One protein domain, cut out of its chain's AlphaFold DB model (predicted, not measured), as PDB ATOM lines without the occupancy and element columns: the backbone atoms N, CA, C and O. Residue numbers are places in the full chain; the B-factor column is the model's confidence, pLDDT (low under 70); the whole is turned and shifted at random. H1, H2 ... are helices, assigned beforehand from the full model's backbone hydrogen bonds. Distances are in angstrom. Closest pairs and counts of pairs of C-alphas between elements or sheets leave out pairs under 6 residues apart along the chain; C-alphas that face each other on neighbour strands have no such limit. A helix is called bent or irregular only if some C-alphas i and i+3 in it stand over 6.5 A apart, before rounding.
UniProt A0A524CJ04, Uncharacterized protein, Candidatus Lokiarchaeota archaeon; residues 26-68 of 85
ATOM      1  N   LYS A  26      55.604  20.073  21.174       82.69
ATOM      2  CA  LYS A  26      55.158  18.831  20.528       82.69
ATOM      3  C   LYS A  26      54.383  19.099  19.242       82.69
ATOM      4  O   LYS A  26      54.172  18.181  18.449       82.69
ATOM      5  N   THR A  27      53.935  20.335  19.028       85.62
ATOM      6  CA  THR A  27      52.918  20.667  18.026       85.62
ATOM      7  C   THR A  27      53.394  20.373  16.608       85.62
ATOM      8  O   THR A  27      52.642  19.798  15.817       85.62
ATOM      9  N   ASP A  28      54.646  20.693  16.292       88.81
ATOM     10  CA  ASP A  28      55.200  20.456  14.959       88.81
ATOM     11  C   ASP A  28      55.455  18.971  14.685       88.81
ATOM     12  O   ASP A  28      55.139  18.483  13.598       88.81
ATOM     13  N   TYR A  29      55.910  18.215  15.687       91.06
ATOM     14  CA  TYR A  29      56.081  16.764  15.558       91.06
ATOM     15  C   TYR A  29      54.745  16.042  15.390       91.06
ATOM     16  O   TYR A  29      54.641  15.128  14.574       91.06
ATOM     17  N   ILE A  30      53.701  16.480  16.098       89.56
ATOM     18  CA  ILE A  30      52.349  15.940  15.933       89.56
ATOM     19  C   ILE A  30      51.809  16.265  14.532       89.56
ATOM     20  O   ILE A  30      51.234  15.390  13.884       89.56
ATOM     21  N   LYS A  31      51.998  17.489  14.020       91.06
ATOM     22  CA  LYS A  31      51.598  17.841  12.644       91.06
ATOM     23  C   LYS A  31      52.307  16.970  11.605       91.06
ATOM     24  O   LYS A  31      51.661  16.505  10.665       91.06
ATOM     25  N   GLU A  32      53.611  16.741  11.767       91.56
ATOM     26  CA  GLU A  32      54.385  15.864  10.883       91.56
ATOM     27  C   GLU A  32      53.877  14.417  10.958       91.56
ATOM     28  O   GLU A  32      53.620  13.802   9.922       91.56
ATOM     29  N   LEU A  33      53.642  13.902  12.168       92.81
ATOM     30  CA  LEU A  33      53.130  12.552  12.384       92.81
ATOM     31  C   LEU A  33      51.736  12.365  11.759       92.81
ATOM     32  O   LEU A  33      51.524  11.403  11.024       92.81
ATOM     33  N   LYS A  34      50.820  13.329  11.933       92.25
ATOM     34  CA  LYS A  34      49.492  13.329  11.286       92.25
ATOM     35  C   LYS A  34      49.587  13.278   9.762       92.25
ATOM     36  O   LYS A  34      48.822  12.550   9.132       92.25
ATOM     37  N   LYS A  35      50.519  14.025   9.155       92.44
ATOM     38  CA  LYS A  35      50.738  13.982   7.699       92.44
ATOM     39  C   LYS A  35      51.165  12.592   7.234       92.44
ATOM     40  O   LYS A  35      50.627  12.107   6.244       92.44
ATOM     41  N   ILE A  36      52.094  11.957   7.947       91.94
ATOM     42  CA  ILE A  36      52.579  10.613   7.605       91.94
ATOM     43  C   ILE A  36      51.448   9.588   7.733       91.94
ATOM     44  O   ILE A  36      51.202   8.837   6.791       91.94
ATOM     45  N   LEU A  37      50.706   9.598   8.844       91.56
ATOM     46  CA  LEU A  37      49.573   8.686   9.034       91.56
ATOM     47  C   LEU A  37      48.476   8.905   7.989       91.56
ATOM     48  O   LEU A  37      47.906   7.937   7.498       91.56
ATOM     49  N   SER A  38      48.212  10.150   7.581       91.75
ATOM     50  CA  SER A  38      47.262  10.427   6.500       91.75
ATOM     51  C   SER A  38      47.702   9.802   5.175       91.75
ATOM     52  O   SER A  38      46.862   9.264   4.465       91.75
ATOM     53  N   GLN A  39      48.997   9.850   4.843       90.06
ATOM     54  CA  GLN A  39      49.528   9.214   3.630       90.06
ATOM     55  C   GLN A  39      49.409   7.689   3.687       90.06
ATOM     56  O   GLN A  39      49.048   7.073   2.690       90.06
ATOM     57  N   ILE A  40      49.662   7.098   4.858       90.38
ATOM     58  CA  ILE A  40      49.499   5.658   5.093       90.38
ATOM     59  C   ILE A  40      48.024   5.263   4.964       90.38
ATOM     60  O   ILE A  40      47.708   4.335   4.235       90.38
ATOM     61  N   LYS A  41      47.106   6.005   5.591       89.12
ATOM     62  CA  LYS A  41      45.659   5.745   5.523       89.12
ATOM     63  C   LYS A  41      45.109   5.828   4.097       89.12
ATOM     64  O   LYS A  41      44.187   5.096   3.755       89.12
ATOM     65  N   SER A  42      45.651   6.720   3.269       89.81
ATOM     66  CA  SER A  42      45.253   6.861   1.864       89.81
ATOM     67  C   SER A  42      45.717   5.707   0.966       89.81
ATOM     68  O   SER A  42      45.304   5.663  -0.189       89.81
ATOM     69  N   ASN A  43      46.551   4.787   1.463       88.50
ATOM     70  CA  ASN A  43      47.044   3.640   0.708       88.50
ATOM     71  C   ASN A  43      46.821   2.329   1.499       88.50
ATOM     72  O   ASN A  43      47.538   2.085   2.471       88.50
ATOM     73  N   PRO A  44      45.873   1.469   1.080       87.38
ATOM     74  CA  PRO A  44      45.549   0.222   1.778       87.38
ATOM     75  C   PRO A  44      46.761  -0.692   2.019       87.38
ATOM     76  O   PRO A  44      46.920  -1.212   3.122       87.38
ATOM     77  N   ASP A  45      47.662  -0.809   1.038       88.19
ATOM     78  CA  ASP A  45      48.852  -1.668   1.131       88.19
ATOM     79  C   ASP A  45      49.848  -1.159   2.179       88.19
ATOM     80  O   ASP A  45      50.563  -1.934   2.819       88.19
ATOM     81  N   LEU A  46      49.938   0.164   2.342       88.62
ATOM     82  CA  LEU A  46      50.753   0.758   3.396       88.62
ATOM     83  C   LEU A  46      50.058   0.600   4.745       88.62
ATOM     84  O   LEU A  46      50.719   0.259   5.720       88.62
ATOM     85  N   LEU A  47      48.744   0.807   4.816       88.44
ATOM     86  CA  LEU A  47      47.997   0.676   6.062       88.44
ATOM     87  C   LEU A  47      48.168  -0.712   6.692       88.44
ATOM     88  O   LEU A  47      48.421  -0.797   7.889       88.44
ATOM     89  N   GLU A  48      48.123  -1.780   5.896       89.00
ATOM     90  CA  GLU A  48      48.360  -3.140   6.390       89.00
ATOM     91  C   GLU A  48      49.789  -3.300   6.944       89.00
ATOM     92  O   GLU A  48      49.984  -3.752   8.076       89.00
ATOM     93  N   LYS A  49      50.799  -2.834   6.196       89.06
ATOM     94  CA  LYS A  49      52.226  -2.935   6.566       89.06
ATOM     95  C   LYS A  49      52.613  -2.102   7.790       89.06
ATOM     96  O   LYS A  49      53.609  -2.416   8.453       89.06
ATOM     97  N   TYR A  50      51.873  -1.030   8.053       90.81
ATOM     98  CA  TYR A  50      52.087  -0.098   9.159       90.81
ATOM     99  C   TYR A  50      51.045  -0.235  10.275       90.81
ATOM    100  O   TYR A  50      51.067   0.579  11.188       90.81
ATOM    101  N   SER A  51      50.145  -1.219  10.215       88.56
ATOM    102  CA  SER A  51      49.027  -1.375  11.160       88.56
ATOM    103  C   SER A  51      49.470  -1.348  12.627       88.56
ATOM    104  O   SER A  51      48.907  -0.598  13.422       88.56
ATOM    105  N   ASP A  52      50.548  -2.068  12.941       86.62
ATOM    106  CA  ASP A  52      51.186  -2.140  14.259       86.62
ATOM    107  C   ASP A  52      51.542  -0.767  14.846       86.62
ATOM    108  O   ASP A  52      51.221  -0.469  15.991       86.62
ATOM    109  N   ILE A  53      52.198   0.083  14.057       90.81
ATOM    110  CA  ILE A  53      52.682   1.392  14.515       90.81
ATOM    111  C   ILE A  53      51.662   2.510  14.268       90.81
ATOM    112  O   ILE A  53      51.768   3.597  14.833       90.81
ATOM    113  N   TYR A  54      50.700   2.274  13.377       90.56
ATOM    114  CA  TYR A  54      49.680   3.241  12.998       90.56
ATOM    115  C   TYR A  54      48.735   3.518  14.167       90.56
ATOM    116  O   TYR A  54      48.458   4.685  14.445       90.56
ATOM    117  N   GLU A  55      48.275   2.473  14.860       88.69
ATOM    118  CA  GLU A  55      47.425   2.615  16.048       88.69
ATOM    119  C   GLU A  55      48.171   3.336  17.175       88.69
ATOM    120  O   GLU A  55      47.700   4.372  17.644       88.69
ATOM    121  N   GLU A  56      49.390   2.892  17.505       90.31
ATOM    122  CA  GLU A  56      50.234   3.521  18.531       90.31
ATOM    123  C   GLU A  56      50.474   5.014  18.240       90.31
ATOM    124  O   GLU A  56      50.292   5.880  19.099       90.31
ATOM    125  N   ALA A  57      50.833   5.350  17.000       91.44
ATOM    126  CA  ALA A  57      51.050   6.733  16.593       91.44
ATOM    127  C   ALA A  57      49.774   7.584  16.691       91.44
ATOM    128  O   ALA A  57      49.848   8.775  17.016       91.44
ATOM    129  N   ASN A  58      48.612   6.998  16.398       89.25
ATOM    130  CA  ASN A  58      47.327   7.679  16.477       89.25
ATOM    131  C   ASN A  58      46.909   7.926  17.937       89.25
ATOM    132  O   ASN A  58      46.458   9.027  18.257       89.25
ATOM    133  N   ASP A  59      47.150   6.964  18.828       89.00
ATOM    134  CA  ASP A  59      46.914   7.103  20.267       89.00
ATOM    135  C   ASP A  59      47.795   8.194  20.872       89.00
ATOM    136  O   ASP A  59      47.304   9.077  21.576       89.00
ATOM    137  N   VAL A  60      49.085   8.216  20.525       88.75
ATOM    138  CA  VAL A  60      50.014   9.277  20.942       88.75
ATOM    139  C   VAL A  60      49.511  10.641  20.469       88.75
ATOM    140  O   VAL A  60      49.452  11.598  21.244       88.75
ATOM    141  N   ILE A  61      49.090  10.753  19.208       88.31
ATOM    142  CA  ILE A  61      48.486  11.989  18.707       88.31
ATOM    143  C   ILE A  61      47.257  12.361  19.534       88.31
ATOM    144  O   ILE A  61      47.132  13.523  19.922       88.31
ATOM    145  N   MET A  62      46.348  11.426  19.801       85.88
ATOM    146  CA  MET A  62      45.129  11.697  20.554       85.88
ATOM    147  C   MET A  62      45.451  12.156  21.977       85.88
ATOM    148  O   MET A  62      44.929  13.185  22.397       85.88
ATOM    149  N   LEU A  63      46.361  11.485  22.679       85.88
ATOM    150  CA  LEU A  63      46.787  11.828  24.039       85.88
ATOM    151  C   LEU A  63      47.354  13.249  24.135       85.88
ATOM    152  O   LEU A  63      47.021  13.984  25.061       85.88
ATOM    153  N   TYR A  64      48.178  13.656  23.166       79.44
ATOM    154  CA  TYR A  64      48.887  14.939  23.215       79.44
ATOM    155  C   TYR A  64      48.227  16.068  22.407       79.44
ATOM    156  O   TYR A  64      48.655  17.216  22.513       79.44
ATOM    157  N   THR A  65      47.191  15.782  21.608       76.19
ATOM    158  CA  THR A  65      46.346  16.809  20.959       76.19
ATOM    159  C   THR A  65      44.987  16.985  21.608       76.19
ATOM    160  O   THR A  65      44.361  18.027  21.397       76.19
ATOM    161  N   SER A  66      44.550  16.027  22.430       65.31
ATOM    162  CA  SER A  66      43.473  16.248  23.389       65.31
ATOM    163  C   SER A  66      43.937  17.348  24.328       65.31
ATOM    164  O   SER A  66      44.767  17.151  25.211       65.31
ATOM    165  N   SER A  67      43.473  18.558  24.047       50.47
ATOM    166  CA  SER A  67      43.823  19.766  24.772       50.47
ATOM    167  C   SER A  67      43.148  19.701  26.139       50.47
ATOM    168  O   SER A  67      42.065  20.245  26.309       50.47
ATOM    169  N   GLY A  68      43.765  18.976  27.075       46.16
ATOM    170  CA  GLY A  68      43.287  18.788  28.441       46.16
ATOM    171  C   GLY A  68      41.891  18.157  28.550       46.16
ATOM    172  O   GLY A  68      41.214  17.891  27.554       46.16
TER     173      GLY A  68
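Overview. This is residues 26 to 68 of the 85 residues of an uncharacterized protein of Candidatus Lokiarchaeota archaeon (UniProt A0A524CJ04). Two long helices, H1 and H3, lie side by side and run opposite ways, crossing at a moderate angle, and the short helix H2 sits in the turn that joins them at one end of the rod. The printed part has 43 residues, with three named helices in the order H1, H2, H3 and no named strand; the class is all helix. It is only just compact, close to loose, with a radius of gyration of the C-alphas of 10.7 A, and its C-alphas span 34 by 16 by 11 A.

Along the chain. Find C-alpha 27 at (52.918, 20.667, 18.026); from there H1 runs through residues 27 to 41, 20.8 A long. Go on to Pro 44, where H2 begins, residues 44 to 49, 8.8 A long. Then look at C-alpha 51 at (49.027, -1.375, 11.160), where H3 begins; it runs through residues 51 to 65, 20.8 A long, to C-alpha 65 at (46.346, 16.809, 20.959). H3 is neither bent nor irregular, but only just: C-alphas 52 and 55 are 6.3 A apart.

Arrangement. Look first at Ile 30 and Ile 61, whose C-alphas, 6.2 A apart, are the closest of H1 and H3. These helices touch, opposite ways, at a shallow tilt of 34 degrees, only just short of steep. H1 and H2 only just touch, with 3 pairs of C-alphas within 8 A, and only at the corner by their link, H1 with residues 40 to 41 alone. Their closest C-alphas, of Ile 40 and Leu 47, are 5.3 A apart, and they run opposite ways at a steep tilt of 66 degrees. H2 and H3 are close but not clearly touching, the closest C-alphas being those of Leu 47 and Tyr 54, 7.6 A apart; they stand about perpendicular, at 86 degrees. In H1 every O i to N i+4 pair is within hydrogen-bond range; in H2 1 of 2 are, in H3 10 of 11.

Size, cuts and confidence. The C-alphas of Asp 45 and Gly 68, the two farthest apart, are 34.6 A from each other. The printed part has no cut, and the links H1 to H2 and H2 to H3 are tight. The mean pLDDT of the printed part is 86.4; look at residues 66 to 68 for the low values, under 70.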